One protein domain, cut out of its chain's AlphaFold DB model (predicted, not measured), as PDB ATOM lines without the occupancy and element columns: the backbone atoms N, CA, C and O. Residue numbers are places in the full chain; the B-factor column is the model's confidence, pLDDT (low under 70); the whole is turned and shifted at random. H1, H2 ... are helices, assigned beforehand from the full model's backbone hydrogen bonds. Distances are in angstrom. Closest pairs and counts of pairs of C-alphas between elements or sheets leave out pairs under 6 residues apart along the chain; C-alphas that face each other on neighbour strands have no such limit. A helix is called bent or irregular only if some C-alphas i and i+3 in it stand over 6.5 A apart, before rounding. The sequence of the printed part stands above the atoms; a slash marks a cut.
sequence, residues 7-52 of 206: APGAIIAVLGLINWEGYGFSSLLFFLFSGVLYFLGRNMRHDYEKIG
ATOM      1  N   ALA A   7     213.681  83.839 174.498       54.78
ATOM      2  CA  ALA A   7     214.395  84.440 175.621       54.78
ATOM      3  C   ALA A   7     215.935  84.403 175.498       54.78
ATOM      4  O   ALA A   7     216.550  85.442 175.739       54.78
ATOM      5  N   PRO A   8     216.600  83.301 175.086       58.38
ATOM      6  CA  PRO A   8     218.066  83.273 175.059       58.38
ATOM      7  C   PRO A   8     218.642  84.204 173.990       58.38
ATOM      8  O   PRO A   8     219.637  84.885 174.219       58.38
ATOM      9  N   GLY A   9     217.986  84.267 172.829       58.81
ATOM     10  CA  GLY A   9     218.441  85.066 171.698       58.81
ATOM     11  C   GLY A   9     218.355  86.571 171.942       58.81
ATOM     12  O   GLY A   9     219.322  87.292 171.702       58.81
ATOM     13  N   ALA A  10     217.240  87.038 172.512       61.31
ATOM     14  CA  ALA A  10     217.083  88.440 172.893       61.31
ATOM     15  C   ALA A  10     218.098  88.861 173.971       61.31
ATOM     16  O   ALA A  10     218.645  89.957 173.900       61.31
ATOM     17  N   ILE A  11     218.408  87.975 174.927       64.69
ATOM     18  CA  ILE A  11     219.429  88.228 175.953       64.69
ATOM     19  C   ILE A  11     220.823  88.342 175.316       64.69
ATOM     20  O   ILE A  11     221.557  89.270 175.642       64.69
ATOM     21  N   ILE A  12     221.174  87.467 174.368       64.88
ATOM     22  CA  ILE A  12     222.458  87.536 173.647       64.88
ATOM     23  C   ILE A  12     222.559  88.820 172.812       64.88
ATOM     24  O   ILE A  12     223.610  89.454 172.812       64.88
ATOM     25  N   ALA A  13     221.478  89.249 172.154       60.97
ATOM     26  CA  ALA A  13     221.459  90.497 171.387       60.97
ATOM     27  C   ALA A  13     221.608  91.738 172.280       60.97
ATOM     28  O   ALA A  13     222.355  92.656 171.951       60.97
ATOM     29  N   VAL A  14     220.944  91.755 173.442       66.12
ATOM     30  CA  VAL A  14     221.076  92.838 174.429       66.12
ATOM     31  C   VAL A  14     222.484  92.861 175.031       66.12
ATOM     32  O   VAL A  14     223.078  93.930 175.137       66.12
ATOM     33  N   LEU A  15     223.071  91.704 175.350       62.62
ATOM     34  CA  LEU A  15     224.457  91.616 175.831       62.62
ATOM     35  C   LEU A  15     225.476  92.017 174.748       62.62
ATOM     36  O   LEU A  15     226.467  92.674 175.057       62.62
ATOM     37  N   GLY A  16     225.213  91.682 173.483       60.47
ATOM     38  CA  GLY A  16     226.006  92.114 172.330       60.47
ATOM     39  C   GLY A  16     225.854  93.600 171.987       60.47
ATOM     40  O   GLY A  16     226.744  94.163 171.369       60.47
ATOM     41  N   LEU A  17     224.759  94.251 172.392       60.66
ATOM     42  CA  LEU A  17     224.581  95.708 172.298       60.66
ATOM     43  C   LEU A  17     225.312  96.459 173.418       60.66
ATOM     44  O   LEU A  17     225.761  97.582 173.205       60.66
ATOM     45  N   ILE A  18     225.427  95.851 174.603       64.31
ATOM     46  CA  ILE A  18     226.151  96.422 175.750       64.31
ATOM     47  C   ILE A  18     227.671  96.348 175.531       64.31
ATOM     48  O   ILE A  18     228.390  97.280 175.887       64.31
ATOM     49  N   ASN A  19     228.164  95.275 174.906       62.44
ATOM     50  CA  ASN A  19     229.559  95.168 174.486       62.44
ATOM     51  C   ASN A  19     229.710  95.737 173.069       62.44
ATOM     52  O   ASN A  19     229.385  95.060 172.100       62.44
ATOM     53  N   TRP A  20     230.208  96.972 172.950       56.47
ATOM     54  CA  TRP A  20     230.446  97.708 171.693       56.47
ATOM     55  C   TRP A  20     231.593  97.104 170.851       56.47
ATOM     56  O   TRP A  20     232.501  97.795 170.401       56.47
ATOM     57  N   GLU A  21     231.576  95.794 170.635       60.12
ATOM     58  CA  GLU A  21     232.313  95.149 169.556       60.12
ATOM     59  C   GLU A  21     231.337  94.927 168.396       60.12
ATOM     60  O   GLU A  21     230.158  94.642 168.606       60.12
ATOM     61  N   GLY A  22     231.807  95.110 167.156       63.47
ATOM     62  CA  GLY A  22     230.993  95.330 165.943       63.47
ATOM     63  C   GLY A  22     229.954  94.260 165.559       63.47
ATOM     64  O   GLY A  22     229.314  94.378 164.517       63.47
ATOM     65  N   TYR A  23     229.749  93.236 166.384       64.62
ATOM     66  CA  TYR A  23     228.791  92.151 166.191       64.62
ATOM     67  C   TYR A  23     227.400  92.426 166.791       64.62
ATOM     68  O   TYR A  23     226.432  91.779 166.381       64.62
ATOM     69  N   GLY A  24     227.260  93.402 167.698       69.50
ATOM     70  CA  GLY A  24     225.979  93.725 168.348       69.50
ATOM     71  C   GLY A  24     224.863  94.079 167.361       69.50
ATOM     72  O   GLY A  24     223.771  93.510 167.413       69.50
ATOM     73  N   PHE A  25     225.165  94.937 166.384       75.12
ATOM     74  CA  PHE A  25     224.205  95.366 165.362       75.12
ATOM     75  C   PHE A  25     223.763  94.220 164.434       75.12
ATOM     76  O   PHE A  25     222.581  94.099 164.112       75.12
ATOM     77  N   SER A  26     224.695  93.337 164.057       78.00
ATOM     78  CA  SER A  26     224.402  92.168 163.217       78.00
ATOM     79  C   SER A  26     223.463  91.185 163.926       78.00
ATOM     80  O   SER A  26     222.486  90.713 163.341       78.00
ATOM     81  N   SER A  27     223.696  90.944 165.223       78.38
ATOM     82  CA  SER A  27     222.837  90.066 166.024       78.38
ATOM     83  C   SER A  27     221.403  90.600 166.132       78.38
ATOM     84  O   SER A  27     220.449  89.848 165.937       78.38
ATOM     85  N   LEU A  28     221.237  91.911 166.340       80.88
ATOM     86  CA  LEU A  28     219.930  92.560 166.422       80.88
ATOM     87  C   LEU A  28     219.141  92.420 165.111       80.88
ATOM     88  O   LEU A  28     217.970  92.042 165.140       80.88
ATOM     89  N   LEU A  29     219.779  92.681 163.965       83.25
ATOM     90  CA  LEU A  29     219.137  92.541 162.655       83.25
ATOM     91  C   LEU A  29     218.659  91.109 162.402       83.25
ATOM     92  O   LEU A  29     217.552  90.916 161.902       83.25
ATOM     93  N   PHE A  30     219.448  90.107 162.794       85.56
ATOM     94  CA  PHE A  30     219.068  88.706 162.640       85.56
ATOM     95  C   PHE A  30     217.817  88.348 163.460       85.56
ATOM     96  O   PHE A  30     216.921  87.656 162.967       85.56
ATOM     97  N   PHE A  31     217.699  88.856 164.690       85.00
ATOM     98  CA  PHE A  31     216.504  88.647 165.516       85.00
ATOM     99  C   PHE A  31     215.276  89.388 164.994       85.00
ATOM    100  O   PHE A  31     214.183  88.825 164.988       85.00
ATOM    101  N   LEU A  32     215.443  90.617 164.507       85.81
ATOM    102  CA  LEU A  32     214.337  91.354 163.901       85.81
ATOM    103  C   LEU A  32     213.849  90.656 162.627       85.81
ATOM    104  O   LEU A  32     212.649  90.437 162.470       85.81
ATOM    105  N   PHE A  33     214.768  90.233 161.756       88.94
ATOM    106  CA  PHE A  33     214.427  89.545 160.515       88.94
ATOM    107  C   PHE A  33     213.751  88.192 160.776       88.94
ATOM    108  O   PHE A  33     212.707  87.894 160.196       88.94
ATOM    109  N   SER A  34     214.289  87.393 161.702       84.06
ATOM    110  CA  SER A  34     213.669  86.119 162.088       84.06
ATOM    111  C   SER A  34     212.301  86.302 162.754       84.06
ATOM    112  O   SER A  34     211.384  85.532 162.465       84.06
ATOM    113  N   GLY A  35     212.117  87.337 163.579       85.88
ATOM    114  CA  GLY A  35     210.824  87.675 164.174       85.88
ATOM    115  C   GLY A  35     209.763  88.033 163.130       85.88
ATOM    116  O   GLY A  35     208.640  87.532 163.204       85.88
ATOM    117  N   VAL A  36     210.130  88.831 162.120       87.56
ATOM    118  CA  VAL A  36     209.246  89.180 160.994       87.56
ATOM    119  C   VAL A  36     208.853  87.929 160.209       87.56
ATOM    120  O   VAL A  36     207.664  87.682 160.017       87.56
ATOM    121  N   LEU A  37     209.818  87.087 159.823       87.06
ATOM    122  CA  LEU A  37     209.535  85.843 159.098       87.06
ATOM    123  C   LEU A  37     208.635  84.889 159.893       87.06
ATOM    124  O   LEU A  37     207.711  84.301 159.330       87.06
ATOM    125  N   TYR A  38     208.867  84.755 161.202       88.06
ATOM    126  CA  TYR A  38     208.021  83.939 162.071       88.06
ATOM    127  C   TYR A  38     206.584  84.468 162.121       88.06
ATOM    128  O   TYR A  38     205.638  83.683 162.040       88.06
ATOM    129  N   PHE A  39     206.406  85.787 162.228       85.19
ATOM    130  CA  PHE A  39     205.084  86.404 162.242       85.19
ATOM    131  C   PHE A  39     204.346  86.197 160.913       85.19
ATOM    132  O   PHE A  39     203.197  85.755 160.925       85.19
ATOM    133  N   LEU A  40     205.020  86.418 159.777       84.38
ATOM    134  CA  LEU A  40     204.450  86.172 158.448       84.38
ATOM    135  C   LEU A  40     204.045  84.701 158.274       84.38
ATOM    136  O   LEU A  40     202.915  84.416 157.878       84.38
ATOM    137  N   GLY A  41     204.931  83.766 158.623       81.75
ATOM    138  CA  GLY A  41     204.655  82.332 158.514       81.75
ATOM    139  C   GLY A  41     203.511  81.880 159.423       81.75
ATOM    140  O   GLY A  41     202.676  81.069 159.023       81.75
ATOM    141  N   ARG A  42     203.425  82.435 160.638       81.81
ATOM    142  CA  ARG A  42     202.317  82.166 161.559       81.81
ATOM    143  C   ARG A  42     200.992  82.692 161.015       81.81
ATOM    144  O   ARG A  42     200.001  81.982 161.138       81.81
ATOM    145  N   ASN A  43     200.977  83.884 160.418       76.00
ATOM    146  CA  ASN A  43     199.768  84.445 159.818       76.00
ATOM    147  C   ASN A  43     199.271  83.565 158.665       76.00
ATOM    148  O   ASN A  43     198.150  83.076 158.709       76.00
ATOM    149  N   MET A  44     200.162  83.228 157.726       71.62
ATOM    150  CA  MET A  44     199.846  82.337 156.601       71.62
ATOM    151  C   MET A  44     199.297  80.980 157.054       71.62
ATOM    152  O   MET A  44     198.344  80.454 156.477       71.62
ATOM    153  N   ARG A  45     199.891  80.400 158.104       77.00
ATOM    154  CA  ARG A  45     199.431  79.130 158.671       77.00
ATOM    155  C   ARG A  45     198.065  79.258 159.342       77.00
ATOM    156  O   ARG A  45     197.239  78.367 159.190       77.00
ATOM    157  N   HIS A  46     197.831  80.335 160.080       72.12
ATOM    158  CA  HIS A  46     196.565  80.584 160.756       72.12
ATOM    159  C   HIS A  46     195.420  80.777 159.751       72.12
ATOM    160  O   HIS A  46     194.355  80.191 159.924       72.12
ATOM    161  N   ASP A  47     195.669  81.493 158.654       67.75
ATOM    162  CA  ASP A  47     194.699  81.665 157.566       67.75
ATOM    163  C   ASP A  47     194.386  80.324 156.880       67.75
ATOM    164  O   ASP A  47     193.234  80.016 156.563       67.75
ATOM    165  N   TYR A  48     195.405  79.474 156.704       69.94
ATOM    166  CA  TYR A  48     195.232  78.117 156.188       69.94
ATOM    167  C   TYR A  48     194.417  77.220 157.132       69.94
ATOM    168  O   TYR A  48     193.496  76.547 156.678       69.94
ATOM    169  N   GLU A  49     194.711  77.226 158.434       70.69
ATOM    170  CA  GLU A  49     193.993  76.421 159.435       70.69
ATOM    171  C   GLU A  49     192.523  76.854 159.595       70.69
ATOM    172  O   GLU A  49     191.671  76.011 159.864       70.69
ATOM    173  N   LYS A  50     192.202  78.141 159.394       67.19
ATOM    174  CA  LYS A  50     190.837  78.673 159.546       67.19
ATOM    175  C   LYS A  50     189.928  78.445 158.344       67.19
ATOM    176  O   LYS A  50     188.733  78.231 158.520       67.19
ATOM    177  N   ILE A  51     190.458  78.563 157.132       71.06
ATOM    178  CA  ILE A  51     189.669  78.433 155.896       71.06
ATOM    179  C   ILE A  51     189.666  76.977 155.413       71.06
ATOM    180  O   ILE A  51     188.684  76.507 154.839       71.06
ATOM    181  N   GLY A  52     190.760  76.257 155.676       69.56
ATOM    182  CA  GLY A  52     190.985  74.903 155.201       69.56
ATOM    183  C   GLY A  52     191.419  74.837 153.730       69.56
ATOM    184  O   GLY A  52     191.545  75.860 153.047       69.56
TER     185      GLY A  52
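Overview. This is residues 7 to 52 of the 206 residues of an uncharacterized protein of Bacterioplanes sanyensis (UniProt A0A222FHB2). A short helix and a much longer one form a lopsided helical hairpin: H1 folds back beside the first part of H2, and the rest of H2 sticks out as a straight arm from residue 33 on. This arm makes most of the length, and the two helices meet beside the tight turn between them. The printed part has 46 residues with two named helices, H1 then H2, and no named strand, and its class is all helix. It is extended, with a radius of gyration of the C-alphas of 14.9 A, and spans 48 by 16 by 7 A.

Arrangement. H1, residues 7 to 18, comes first and is joined by a tight link of 5 residues to H2, residues 24 to 51. The two helices touch, with 14 pairs of C-alphas within 8 A. H2 touches H1 with residues 24 to 31 alone. Their closest C-alphas are those of Gly 16 and Gly 24, 4.3 A apart. They run opposite ways at a shallow tilt of 28 degrees and form a helical hairpin. Residues 33 to 52, of which 33 to 51 belong to H2, stand free. In H1 and H2 every O i to N i+4 pair is within hydrogen-bond range.

Along the chain. H1 begins at C-alpha 7, at (214.395, 84.440, 175.621), and ends at C-alpha 18, at (226.151, 96.422, 175.750), a length of 16.8 A from first to last C-alpha. H2 has 28 residues and is 41.3 A long from C-alpha 24 to C-alpha 51, which is at (189.669, 78.433, 155.896). Neither helix is bent.

Size, cuts and confidence. The outline of the C-alphas is a rod. The two C-alphas farthest apart are those of Trp 20 and Gly 52, at 48.5 A. The printed part has no cut, and the link from H1 to H2 is tight. The mean pLDDT of the printed part is 72.5; residues 7 to 24, 47 to 48, 50 and 52 are under 70.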